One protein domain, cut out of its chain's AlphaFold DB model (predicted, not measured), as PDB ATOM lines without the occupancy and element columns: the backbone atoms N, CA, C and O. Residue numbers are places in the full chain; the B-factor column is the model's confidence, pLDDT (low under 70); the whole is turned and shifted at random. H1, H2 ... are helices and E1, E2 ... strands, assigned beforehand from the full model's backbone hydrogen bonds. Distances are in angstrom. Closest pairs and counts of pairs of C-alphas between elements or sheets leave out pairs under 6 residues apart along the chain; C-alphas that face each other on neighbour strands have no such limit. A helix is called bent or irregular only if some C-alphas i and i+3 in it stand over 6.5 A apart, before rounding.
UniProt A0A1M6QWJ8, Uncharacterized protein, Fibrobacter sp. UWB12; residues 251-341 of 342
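What this domain is: This is residues 251 to 341 of the 342 residues of an uncharacterized protein of Fibrobacter sp. UWB12 (UniProt A0A1M6QWJ8). A small three-stranded antiparallel sheet sits at one end of a long, thin rod, and two long helices, H1 and H3, run from it the same way and cross at a slant in the body of the rod. The short helix H2 folds back at the far end, and a long link with no named element, residues 293 to 303, returns from there to the sheet. The printed part has 91 residues, with three named helices and three named strands in the order E1, H1, H2, E2, E3, H3; the sheet's order is E1, E2, E3, all antiparallel, and the class of the whole domain is mixed, helices and strands. The whole is loose, with a radius of gyration of the C-alphas of 16.2 A, and spans 55 by 22 by 17 A.

How they stand to each other: In the sheet, E2, residues 304 to 310, is the inner strand between the edge strands E1, residues 251 to 256, and E3, residues 313 to 316. E1 and E2 are antiparallel at 154 degrees, with N 251 and O 309 within hydrogen-bond range at 2.8 A and N 306 and O 254 at 2.9 A. E2 and E3 form a hairpin, antiparallel at 155 degrees, with N 315 and O 308 at 2.8 A. H3, residues 318 to 340, only grazes the sheet, with its residues 318 to 323; the closest C-alphas of E2 and H3 are those of Thr 306 and Tyr 320, 5.7 A apart. H1, residues 258 to 277, is not on the sheet, but only just, with 4 pairs of C-alphas within 10 A. H1 touches H3 with residues 265 to 273 alone, and their closest C-alphas are those of Arg 269 and Ile 331, 6.3 A apart. They run the same way at 37 degrees, only just a steep tilt. H2, residues 282 to 292, touches residues 334 to 339 of H3, the closest C-alphas being those of Cys 291 and Cys 338, 5.7 A apart; they run opposite ways at a steep tilt of 48 degrees. H1 and H2 are close but not clearly touching: the C-alphas of Ile 277 and Leu 285 are the closest, at 6.6 A. Every O i to N i+4 pair is within hydrogen-bond range in H1 and H3, and 5 of 7 are in H2.

Where its parts are: E1 begins at C-alpha 251 (14.476, 49.983, -2.512) and is 15.3 A long, E2 16.7 A and E3 10.0 A. H1 is 27.8 A long and H3 32.8 A, ending at C-alpha 340 (45.905, 58.479, -33.340). H2, 14.2 A long, is irregular: C-alphas 287 and 290 are 7.3 A apart.

The domain as a whole: The two C-alphas farthest apart are those of Glu 283 and Asp 311, at 55.6 A. The printed part has no cut. The link from H2 to E2 is long, with 11 residues, and the other links are tight. Mean pLDDT of the printed part is 88.0; residues 299 to 303 are under 70.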
ATOM      1  N   THR A 251      13.342  50.460  -3.307       76.69
ATOM      2  CA  THR A 251      14.476  49.983  -2.512       76.69
ATOM      3  C   THR A 251      15.663  49.706  -3.432       76.69
ATOM      4  O   THR A 251      15.509  49.419  -4.619       76.69
ATOM      5  N   LYS A 252      16.880  49.836  -2.906       77.19
ATOM      6  CA  LYS A 252      18.121  49.497  -3.611       77.19
ATOM      7  C   LYS A 252      18.783  48.351  -2.876       77.19
ATOM      8  O   LYS A 252      18.880  48.376  -1.654       77.19
ATOM      9  N   ASN A 253      19.212  47.341  -3.615       73.12
ATOM     10  CA  ASN A 253      19.876  46.180  -3.040       73.12
ATOM     11  C   ASN A 253      21.004  45.690  -3.952       73.12
ATOM     12  O   ASN A 253      21.222  46.212  -5.049       73.12
ATOM     13  N   ASN A 254      21.730  44.679  -3.473       74.94
ATOM     14  CA  ASN A 254      22.822  44.035  -4.196       74.94
ATOM     15  C   ASN A 254      23.916  45.033  -4.617       74.94
ATOM     16  O   ASN A 254      24.017  45.428  -5.780       74.94
ATOM     17  N   PHE A 255      24.716  45.483  -3.659       75.75
ATOM     18  CA  PHE A 255      25.775  46.455  -3.907       75.75
ATOM     19  C   PHE A 255      26.975  45.790  -4.580       75.75
ATOM     20  O   PHE A 255      27.490  44.793  -4.083       75.75
ATOM     21  N   ALA A 256      27.423  46.353  -5.702       77.44
ATOM     22  CA  ALA A 256      28.709  45.992  -6.283       77.44
ATOM     23  C   ALA A 256      29.798  46.652  -5.448       77.44
ATOM     24  O   ALA A 256      29.775  47.872  -5.260       77.44
ATOM     25  N   ASN A 257      30.746  45.854  -4.962       73.94
ATOM     26  CA  ASN A 257      31.938  46.395  -4.325       73.94
ATOM     27  C   ASN A 257      32.911  46.942  -5.392       73.94
ATOM     28  O   ASN A 257      32.743  46.731  -6.597       73.94
ATOM     29  N   ILE A 258      33.963  47.630  -4.945       75.56
ATOM     30  CA  ILE A 258      34.999  48.176  -5.834       75.56
ATOM     31  C   ILE A 258      35.628  47.106  -6.743       75.56
ATOM     32  O   ILE A 258      35.889  47.370  -7.917       75.56
ATOM     33  N   PHE A 259      35.810  45.881  -6.242       78.44
ATOM     34  CA  PHE A 259      36.384  44.773  -7.003       78.44
ATOM     35  C   PHE A 259      35.450  44.282  -8.109       78.44
ATOM     36  O   PHE A 259      35.926  43.950  -9.193       78.44
ATOM     37  N   ASP A 260      34.137  44.269  -7.887       82.50
ATOM     38  CA  ASP A 260      33.144  43.885  -8.892       82.50
ATOM     39  C   ASP A 260      33.107  44.901 -10.034       82.50
ATOM     40  O   ASP A 260      33.101  44.535 -11.216       82.50
ATOM     41  N   ILE A 261      33.154  46.192  -9.693       82.31
ATOM     42  CA  ILE A 261      33.241  47.269 -10.681       82.31
ATOM     43  C   ILE A 261      34.571  47.169 -11.441       82.31
ATOM     44  O   ILE A 261      34.578  47.247 -12.669       82.31
ATOM     45  N   GLN A 262      35.686  46.909 -10.752       85.12
ATOM     46  CA  GLN A 262      37.005  46.759 -11.375       85.12
ATOM     47  C   GLN A 262      37.094  45.540 -12.281       85.12
ATOM     48  O   GLN A 262      37.654  45.611 -13.375       85.12
ATOM     49  N   LYS A 263      36.508  44.422 -11.865       89.62
ATOM     50  CA  LYS A 263      36.387  43.220 -12.681       89.62
ATOM     51  C   LYS A 263      35.593  43.507 -13.951       89.62
ATOM     52  O   LYS A 263      36.003  43.078 -15.027       89.62
ATOM     53  N   THR A 264      34.499  44.255 -13.829       89.75
ATOM     54  CA  THR A 264      33.662  44.646 -14.969       89.75
ATOM     55  C   THR A 264      34.423  45.582 -15.907       89.75
ATOM     56  O   THR A 264      34.485  45.308 -17.100       89.75
ATOM     57  N   PHE A 265      35.101  46.601 -15.373       91.75
ATOM     58  CA  PHE A 265      35.972  47.497 -16.138       91.75
ATOM     59  C   PHE A 265      37.053  46.727 -16.903       91.75
ATOM     60  O   PHE A 265      37.209  46.903 -18.108       91.75
ATOM     61  N   ASN A 266      37.788  45.847 -16.218       92.00
ATOM     62  CA  ASN A 266      38.864  45.067 -16.826       92.00
ATOM     63  C   ASN A 266      38.343  44.159 -17.936       92.00
ATOM     64  O   ASN A 266      38.995  44.047 -18.969       92.00
ATOM     65  N   LYS A 267      37.171  43.547 -17.733       95.38
ATOM     66  CA  LYS A 267      36.511  42.745 -18.758       95.38
ATOM     67  C   LYS A 267      36.161  43.598 -19.978       95.38
ATOM     68  O   LYS A 267      36.601  43.263 -21.067       95.38
ATOM     69  N   THR A 268      35.458  44.718 -19.795       94.25
ATOM     70  CA  THR A 268      35.106  45.635 -20.891       94.25
ATOM     71  C   THR A 268      36.347  46.130 -21.630       94.25
ATOM     72  O   THR A 268      36.367  46.160 -22.855       94.25
ATOM     73  N   ARG A 269      37.416  46.467 -20.897       95.31
ATOM     74  CA  ARG A 269      38.698  46.866 -21.481       95.31
ATOM     75  C   ARG A 269      39.290  45.759 -22.339       95.31
ATOM     76  O   ARG A 269      39.700  46.035 -23.456       95.31
ATOM     77  N   THR A 270      39.358  44.535 -21.825       96.00
ATOM     78  CA  THR A 270      39.862  43.391 -22.589       96.00
ATOM     79  C   THR A 270      39.014  43.157 -23.835       96.00
ATOM     80  O   THR A 270      39.576  43.099 -24.920       96.00
ATOM     81  N   ASP A 271      37.686  43.138 -23.712       96.88
ATOM     82  CA  ASP A 271      36.777  42.901 -24.836       96.88
ATOM     83  C   ASP A 271      36.950  43.965 -25.948       96.88
ATOM     84  O   ASP A 271      37.059  43.625 -27.129       96.88
ATOM     85  N   LEU A 272      37.039  45.253 -25.588       97.19
ATOM     86  CA  LEU A 272      37.233  46.351 -26.547       97.19
ATOM     87  C   LEU A 272      38.642  46.370 -27.157       97.19
ATOM     88  O   LEU A 272      38.797  46.570 -28.367       97.19
ATOM     89  N   THR A 273      39.673  46.137 -26.345       96.81
ATOM     90  CA  THR A 273      41.059  46.081 -26.820       96.81
ATOM     91  C   THR A 273      41.269  44.885 -27.743       96.81
ATOM     92  O   THR A 273      41.839  45.057 -28.814       96.81
ATOM     93  N   ASP A 274      40.762  43.700 -27.398       96.56
ATOM     94  CA  ASP A 274      40.875  42.496 -28.227       96.56
ATOM     95  C   ASP A 274      40.130  42.668 -29.556       96.56
ATOM     96  O   ASP A 274      40.661  42.332 -30.619       96.56
ATOM     97  N   SER A 275      38.933  43.271 -29.517       97.44
ATOM     98  CA  SER A 275      38.195  43.647 -30.726       97.44
ATOM     99  C   SER A 275      39.024  44.579 -31.610       97.44
ATOM    100  O   SER A 275      39.118  44.354 -32.815       97.44
ATOM    101  N   THR A 276      39.676  45.588 -31.029       97.06
ATOM    102  CA  THR A 276      40.527  46.530 -31.771       97.06
ATOM    103  C   THR A 276      41.756  45.831 -32.354       97.06
ATOM    104  O   THR A 276      42.006  45.934 -33.553       97.06
ATOM    105  N   ILE A 277      42.479  45.045 -31.550       96.56
ATOM    106  CA  ILE A 277      43.672  44.290 -31.961       96.56
ATOM    107  C   ILE A 277      43.370  43.378 -33.151       96.56
ATOM    108  O   ILE A 277      44.186  43.283 -34.063       96.56
ATOM    109  N   SER A 278      42.191  42.747 -33.179       97.06
ATOM    110  CA  SER A 278      41.794  41.854 -34.274       97.06
ATOM    111  C   SER A 278      41.696  42.538 -35.645       97.06
ATOM    112  O   SER A 278      41.699  41.857 -36.671       97.06
ATOM    113  N   THR A 279      41.623  43.873 -35.670       97.12
ATOM    114  CA  THR A 279      41.542  44.677 -36.898       97.12
ATOM    115  C   THR A 279      42.888  45.240 -37.357       97.12
ATOM    116  O   THR A 279      42.970  45.739 -38.476       97.12
ATOM    117  N   LEU A 280      43.935  45.147 -36.530       96.88
ATOM    118  CA  LEU A 280      45.252  45.718 -36.811       96.88
ATOM    119  C   LEU A 280      46.165  44.724 -37.526       96.88
ATOM    120  O   LEU A 280      46.135  43.519 -37.271       96.88
ATOM    121  N   SER A 281      47.036  45.245 -38.386       97.19
ATOM    122  CA  SER A 281      48.186  44.486 -38.873       97.19
ATOM    123  C   SER A 281      49.200  44.234 -37.748       97.19
ATOM    124  O   SER A 281      49.213  44.914 -36.721       97.19
ATOM    125  N   GLU A 282      50.089  43.255 -37.931       97.19
ATOM    126  CA  GLU A 282      51.122  42.925 -36.936       97.19
ATOM    127  C   GLU A 282      52.082  44.102 -36.670       97.19
ATOM    128  O   GLU A 282      52.527  44.304 -35.539       97.19
ATOM    129  N   GLU A 283      52.366  44.914 -37.693       97.00
ATOM    130  CA  GLU A 283      53.210  46.107 -37.583       97.00
ATOM    131  C   GLU A 283      52.536  47.200 -36.738       97.00
ATOM    132  O   GLU A 283      53.127  47.678 -35.766       97.00
ATOM    133  N   GLU A 284      51.271  47.521 -37.029       96.69
ATOM    134  CA  GLU A 284      50.474  48.473 -36.241       96.69
ATOM    135  C   GLU A 284      50.312  47.998 -34.798       96.69
ATOM    136  O   GLU A 284      50.507  48.768 -33.855       96.69
ATOM    137  N   LEU A 285      50.010  46.712 -34.598       96.25
ATOM    138  CA  LEU A 285      49.875  46.137 -33.267       96.25
ATOM    139  C   LEU A 285      51.155  46.328 -32.451       96.25
ATOM    140  O   LEU A 285      51.083  46.748 -31.296       96.25
ATOM    141  N   ASN A 286      52.324  46.058 -33.033       95.94
ATOM    142  CA  ASN A 286      53.600  46.227 -32.340       95.94
ATOM    143  C   ASN A 286      53.864  47.691 -31.952       95.94
ATOM    144  O   ASN A 286      54.373  47.933 -30.855       95.94
ATOM    145  N   ALA A 287      53.460  48.653 -32.785       96.56
ATOM    146  CA  ALA A 287      53.543  50.077 -32.458       96.56
ATOM    147  C   ALA A 287      52.567  50.481 -31.331       96.56
ATOM    148  O   ALA A 287      52.929  51.242 -30.432       96.56
ATOM    149  N   LYS A 288      51.341  49.935 -31.327       96.94
ATOM    150  CA  LYS A 288      50.248  50.351 -30.421       96.94
ATOM    151  C   LYS A 288      50.140  49.581 -29.113       96.94
ATOM    152  O   LYS A 288      49.545  50.079 -28.155       96.94
ATOM    153  N   LYS A 289      50.740  48.393 -29.024       95.44
ATOM    154  CA  LYS A 289      50.613  47.473 -27.881       95.44
ATOM    155  C   LYS A 289      50.918  48.130 -26.537       95.44
ATOM    156  O   LYS A 289      50.211  47.899 -25.559       95.44
ATOM    157  N   ASN A 290      51.957  48.963 -26.477       94.88
ATOM    158  CA  ASN A 290      52.339  49.637 -25.237       94.88
ATOM    159  C   ASN A 290      51.318  50.691 -24.790       94.88
ATOM    160  O   ASN A 290      51.165  50.880 -23.587       94.88
ATOM    161  N   CYS A 291      50.631  51.357 -25.722       96.81
ATOM    162  CA  CYS A 291      49.579  52.320 -25.399       96.81
ATOM    163  C   CYS A 291      48.309  51.599 -24.928       96.81
ATOM    164  O   CYS A 291      47.825  51.862 -23.831       96.81
ATOM    165  N   LEU A 292      47.850  50.590 -25.679       94.81
ATOM    166  CA  LEU A 292      46.650  49.810 -25.339       94.81
ATOM    167  C   LEU A 292      46.761  49.112 -23.970       94.81
ATOM    168  O   LEU A 292      45.795  49.049 -23.211       94.81
ATOM    169  N   ASN A 293      47.960  48.650 -23.597       92.75
ATOM    170  CA  ASN A 293      48.210  48.043 -22.284       92.75
ATOM    171  C   ASN A 293      48.192  49.045 -21.115       92.75
ATOM    172  O   ASN A 293      48.109  48.623 -19.960       92.75
ATOM    173  N   LYS A 294      48.287  50.352 -21.385       94.06
ATOM    174  CA  LYS A 294      48.282  51.421 -20.373       94.06
ATOM    175  C   LYS A 294      46.889  51.984 -20.094       94.06
ATOM    176  O   LYS A 294      46.780  52.948 -19.345       94.06
ATOM    177  N   ILE A 295      45.827  51.404 -20.647       91.94
ATOM    178  CA  ILE A 295      44.463  51.829 -20.324       91.94
ATOM    179  C   ILE A 295      44.134  51.356 -18.902       91.94
ATOM    180  O   ILE A 295      43.869  50.172 -18.656       91.94
ATOM    181  N   TRP A 296      44.190  52.292 -17.957       86.19
ATOM    182  CA  TRP A 296      43.867  52.090 -16.545       86.19
ATOM    183  C   TRP A 296      42.491  52.667 -16.224       86.19
ATOM    184  O   TRP A 296      42.095  53.652 -16.850       86.19
ATOM    185  N   PRO A 297      41.764  52.086 -15.256       78.88
ATOM    186  CA  PRO A 297      40.500  52.649 -14.808       78.88
ATOM    187  C   PRO A 297      40.666  54.086 -14.327       78.88
ATOM    188  O   PRO A 297      41.595  54.396 -13.581       78.88
ATOM    189  N   LEU A 298      39.726  54.940 -14.734       71.38
ATOM    190  CA  LEU A 298      39.551  56.271 -14.176       71.38
ATOM    191  C   LEU A 298      38.968  56.072 -12.776       71.38
ATOM    192  O   LEU A 298      37.768  55.876 -12.646       71.38
ATOM    193  N   GLU A 299      39.852  55.934 -11.786       66.75
ATOM    194  CA  GLU A 299      39.573  55.775 -10.353       66.75
ATOM    195  C   GLU A 299      38.177  55.227 -10.017       66.75
ATOM    196  O   GLU A 299      37.184  55.953  -9.918       66.75
ATOM    197  N   LEU A 300      38.100  53.917  -9.800       64.88
ATOM    198  CA  LEU A 300      36.858  53.277  -9.388       64.88
ATOM    199  C   LEU A 300      36.598  53.609  -7.927       64.88
ATOM    200  O   LEU A 300      37.021  52.892  -7.029       64.88
ATOM    201  N   ARG A 301      35.933  54.733  -7.688       64.88
ATOM    202  CA  ARG A 301      35.587  55.157  -6.340       64.88
ATOM    203  C   ARG A 301      34.165  54.714  -6.040       64.88
ATOM    204  O   ARG A 301      33.235  55.026  -6.781       64.88
ATOM    205  N   SER A 302      34.042  54.036  -4.903       62.47
ATOM    206  CA  SER A 302      32.807  53.678  -4.215       62.47
ATOM    207  C   SER A 302      31.984  52.490  -4.731       62.47
ATOM    208  O   SER A 302      31.910  52.214  -5.925       62.47
ATOM    209  N   SER A 303      31.359  51.771  -3.793       67.38
ATOM    210  CA  SER A 303      30.334  50.771  -4.101       67.38
ATOM    211  C   SER A 303      29.051  51.447  -4.565       67.38
ATOM    212  O   SER A 303      28.734  52.538  -4.103       67.38
ATOM    213  N   ILE A 304      28.269  50.765  -5.395       78.88
ATOM    214  CA  ILE A 304      26.994  51.258  -5.928       78.88
ATOM    215  C   ILE A 304      25.973  50.120  -5.958       78.88
ATOM    216  O   ILE A 304      26.325  48.966  -6.216       78.88
ATOM    217  N   ALA A 305      24.702  50.414  -5.677       81.62
ATOM    218  CA  ALA A 305      23.646  49.411  -5.790       81.62
ATOM    219  C   ALA A 305      23.517  48.971  -7.249       81.62
ATOM    220  O   ALA A 305      23.317  49.813  -8.118       81.62
ATOM    221  N   THR A 306      23.597  47.672  -7.530       84.88
ATOM    222  CA  THR A 306      23.427  47.158  -8.903       84.88
ATOM    223  C   THR A 306      21.963  47.011  -9.288       84.88
ATOM    224  O   THR A 306      21.627  47.026 -10.472       84.88
ATOM    225  N   LYS A 307      21.081  46.882  -8.293       85.44
ATOM    226  CA  LYS A 307      19.653  46.657  -8.477       85.44
ATOM    227  C   LYS A 307      18.847  47.736  -7.772       85.44
ATOM    228  O   LYS A 307      19.191  48.194  -6.681       85.44
ATOM    229  N   GLN A 308      17.751  48.106  -8.410       82.56
ATOM    230  CA  GLN A 308      16.731  48.989  -7.876       82.56
ATOM    231  C   GLN A 308      15.388  48.281  -8.036       82.56
ATOM    232  O   GLN A 308      15.064  47.807  -9.121       82.56
ATOM    233  N   ILE A 309      14.629  48.173  -6.954       81.38
ATOM    234  CA  ILE A 309      13.287  47.600  -6.941       81.38
ATOM    235  C   ILE A 309      12.325  48.759  -6.749       81.38
ATOM    236  O   ILE A 309      12.389  49.407  -5.715       81.38
ATOM    237  N   CYS A 310      11.450  49.027  -7.710       81.81
ATOM    238  CA  CYS A 310      10.385  50.023  -7.581       81.81
ATOM    239  C   CYS A 310       9.062  49.337  -7.901       81.81
ATOM    240  O   CYS A 310       8.980  48.637  -8.903       81.81
ATOM    241  N   ASP A 311       8.050  49.484  -7.045       80.69
ATOM    242  CA  ASP A 311       6.737  48.834  -7.226       80.69
ATOM    243  C   ASP A 311       6.790  47.302  -7.401       80.69
ATOM    244  O   ASP A 311       5.903  46.688  -7.987       80.69
ATOM    245  N   GLY A 312       7.833  46.662  -6.863       75.38
ATOM    246  CA  GLY A 312       8.067  45.221  -6.997       75.38
ATOM    247  C   GLY A 312       8.826  44.812  -8.265       75.38
ATOM    248  O   GLY A 312       9.314  43.682  -8.327       75.38
ATOM    249  N   ASP A 313       9.023  45.722  -9.220       79.94
ATOM    250  CA  ASP A 313       9.832  45.472 -10.408       79.94
ATOM    251  C   ASP A 313      11.314  45.685 -10.095       79.94
ATOM    252  O   ASP A 313      11.758  46.781  -9.750       79.94
ATOM    253  N   THR A 314      12.097  44.611 -10.217       80.50
ATOM    254  CA  THR A 314      13.556  44.666 -10.072       80.50
ATOM    255  C   THR A 314      14.188  45.058 -11.401       80.50
ATOM    256  O   THR A 314      14.192  44.271 -12.348       80.50
ATOM    257  N   ILE A 315      14.777  46.246 -11.453       86.25
ATOM    258  CA  ILE A 315      15.535  46.758 -12.595       86.25
ATOM    259  C   ILE A 315      17.014  46.926 -12.235       86.25
ATOM    260  O   ILE A 315      17.398  46.981 -11.062       86.25
ATOM    261  N   VAL A 316      17.868  47.010 -13.257       87.25
ATOM    262  CA  VAL A 316      19.250  47.474 -13.073       87.25
ATOM    263  C   VAL A 316      19.189  48.914 -12.574       87.25
ATOM    264  O   VAL A 316      18.447  49.719 -13.134       87.25
ATOM    265  N   ASN A 317      19.947  49.243 -11.525       84.81
ATOM    266  CA  ASN A 317      20.024  50.620 -11.041       84.81
ATOM    267  C   ASN A 317      20.528  51.524 -12.186       84.81
ATOM    268  O   ASN A 317      21.652  51.314 -12.657       84.81
ATOM    269  N   PRO A 318      19.756  52.535 -12.626       85.75
ATOM    270  CA  PRO A 318      20.151  53.406 -13.730       85.75
ATOM    271  C   PRO A 318      21.506  54.088 -13.517       85.75
ATOM    272  O   PRO A 318      22.254  54.264 -14.474       85.75
ATOM    273  N   ARG A 319      21.873  54.416 -12.269       84.50
ATOM    274  CA  ARG A 319      23.194  54.986 -11.961       84.50
ATOM    275  C   ARG A 319      24.324  53.977 -12.099       84.50
ATOM    276  O   ARG A 319      25.395  54.332 -12.581       84.50
ATOM    277  N   TYR A 320      24.089  52.721 -11.715       86.81
ATOM    278  CA  TYR A 320      25.064  51.659 -11.948       86.81
ATOM    279  C   TYR A 320      25.304  51.480 -13.443       86.81
ATOM    280  O   TYR A 320      26.455  51.480 -13.873       86.81
ATOM    281  N   GLN A 321      24.230  51.428 -14.236       89.38
ATOM    282  CA  GLN A 321      24.340  51.330 -15.687       89.38
ATOM    283  C   GLN A 321      25.073  52.538 -16.284       89.38
ATOM    284  O   GLN A 321      26.044  52.349 -17.007       89.38
ATOM    285  N   ALA A 322      24.709  53.764 -15.895       87.12
ATOM    286  CA  ALA A 322      25.383  54.977 -16.357       87.12
ATOM    287  C   ALA A 322      26.889  54.982 -16.027       87.12
ATOM    288  O   ALA A 322      27.700  55.444 -16.829       87.12
ATOM    289  N   LYS A 323      27.292  54.426 -14.875       86.06
ATOM    290  CA  LYS A 323      28.711  54.277 -14.515       86.06
ATOM    291  C   LYS A 323      29.428  53.266 -15.414       86.06
ATOM    292  O   LYS A 323      30.564  53.511 -15.817       86.06
ATOM    293  N   LEU A 324      28.783  52.143 -15.741       88.88
ATOM    294  CA  LEU A 324      29.325  51.164 -16.688       88.88
ATOM    295  C   LEU A 324      29.457  51.754 -18.097       88.88
ATOM    296  O   LEU A 324      30.479  51.542 -18.754       88.88
ATOM    297  N   ASP A 325      28.466  52.525 -18.531       89.19
ATOM    298  CA  ASP A 325      28.462  53.184 -19.836       89.19
ATOM    299  C   ASP A 325      29.575  54.239 -19.912       89.19
ATOM    300  O   ASP A 325      30.372  54.228 -20.848       89.19
ATOM    301  N   SER A 326      29.728  55.065 -18.870       89.69
ATOM    302  CA  SER A 326      30.814  56.050 -18.765       89.69
ATOM    303  C   SER A 326      32.205  55.398 -18.773       89.69
ATOM    304  O   SER A 326      33.110  55.873 -19.459       89.69
ATOM    305  N   ASN A 327      32.381  54.271 -18.075       89.88
ATOM    306  CA  ASN A 327      33.623  53.496 -18.127       89.88
ATOM    307  C   ASN A 327      33.911  52.971 -19.540       89.88
ATOM    308  O   ASN A 327      35.057  52.998 -19.987       89.88
ATOM    309  N   THR A 328      32.877  52.497 -20.236       93.19
ATOM    310  CA  THR A 328      32.976  51.997 -21.612       93.19
ATOM    311  C   THR A 328      33.386  53.116 -22.567       93.19
ATOM    312  O   THR A 328      34.325  52.943 -23.341       93.19
ATOM    313  N   GLU A 329      32.747  54.285 -22.465       91.94
ATOM    314  CA  GLU A 329      33.083  55.475 -23.251       91.94
ATOM    315  C   GLU A 329      34.523  55.934 -22.993       91.94
ATOM    316  O   GLU A 329      35.271  56.204 -23.933       91.94
ATOM    317  N   TYR A 330      34.948  55.963 -21.728       92.94
ATOM    318  CA  TYR A 330      36.318  56.307 -21.367       92.94
ATOM    319  C   TYR A 330      37.341  55.336 -21.973       92.94
ATOM    320  O   TYR A 330      38.320  55.781 -22.571       92.94
ATOM    321  N   ILE A 331      37.112  54.021 -21.861       94.25
ATOM    322  CA  ILE A 331      37.990  53.012 -22.468       94.25
ATOM    323  C   ILE A 331      38.063  53.227 -23.981       94.25
ATOM    324  O   ILE A 331      39.162  53.269 -24.528       94.25
ATOM    325  N   GLN A 332      36.915  53.396 -24.645       96.75
ATOM    326  CA  GLN A 332      36.869  53.609 -26.090       96.75
ATOM    327  C   GLN A 332      37.647  54.865 -26.489       96.75
ATOM    328  O   GLN A 332      38.462  54.816 -27.406       96.75
ATOM    329  N   LYS A 333      37.479  55.965 -25.752       95.81
ATOM    330  CA  LYS A 333      38.232  57.199 -25.977       95.81
ATOM    331  C   LYS A 333      39.742  56.985 -25.845       95.81
ATOM    332  O   LYS A 333      40.493  57.489 -26.674       95.81
ATOM    333  N   GLN A 334      40.195  56.239 -24.834       96.06
ATOM    334  CA  GLN A 334      41.617  55.920 -24.663       96.06
ATOM    335  C   GLN A 334      42.154  55.040 -25.801       96.06
ATOM    336  O   GLN A 334      43.263  55.266 -26.278       96.06
ATOM    337  N   ILE A 335      41.361  54.074 -26.280       97.00
ATOM    338  CA  ILE A 335      41.702  53.284 -27.471       97.00
ATOM    339  C   ILE A 335      41.846  54.210 -28.684       97.00
ATOM    340  O   ILE A 335      42.873  54.171 -29.359       97.00
ATOM    341  N   ASP A 336      40.870  55.081 -28.933       97.19
ATOM    342  CA  ASP A 336      40.880  56.004 -30.070       97.19
ATOM    343  C   ASP A 336      42.069  56.979 -30.017       97.19
ATOM    344  O   ASP A 336      42.641  57.322 -31.052       97.19
ATOM    345  N   GLU A 337      42.455  57.436 -28.822       96.62
ATOM    346  CA  GLU A 337      43.658  58.245 -28.599       96.62
ATOM    347  C   GLU A 337      44.928  57.451 -28.931       96.62
ATOM    348  O   GLU A 337      45.744  57.925 -29.723       96.62
ATOM    349  N   CYS A 338      45.048  56.210 -28.445       97.06
ATOM    350  CA  CYS A 338      46.155  55.324 -28.806       97.06
ATOM    351  C   CYS A 338      46.251  55.107 -30.319       97.06
ATOM    352  O   CYS A 338      47.354  55.066 -30.865       97.06
ATOM    353  N   MET A 339      45.118  54.989 -31.014       96.25
ATOM    354  CA  MET A 339      45.090  54.789 -32.463       96.25
ATOM    355  C   MET A 339      45.560  56.015 -33.258       96.25
ATOM    356  O   MET A 339      46.010  55.848 -34.387       96.25
ATOM    357  N   LYS A 340      45.508  57.222 -32.679       96.56
ATOM    358  CA  LYS A 340      45.905  58.479 -33.340       96.56
ATOM    359  C   LYS A 340      47.379  58.845 -33.198       96.56
ATOM    360  O   LYS A 340      47.843  59.665 -33.982       96.56
ATOM    361  N   GLU A 341      48.094  58.318 -32.203       89.62
ATOM    362  CA  GLU A 341      49.541  58.568 -32.082       89.62
ATOM    363  C   GLU A 341      50.257  58.058 -33.358       89.62
ATOM    364  O   GLU A 341      49.820  57.072 -33.936       89.62
TER     365      GLU A 341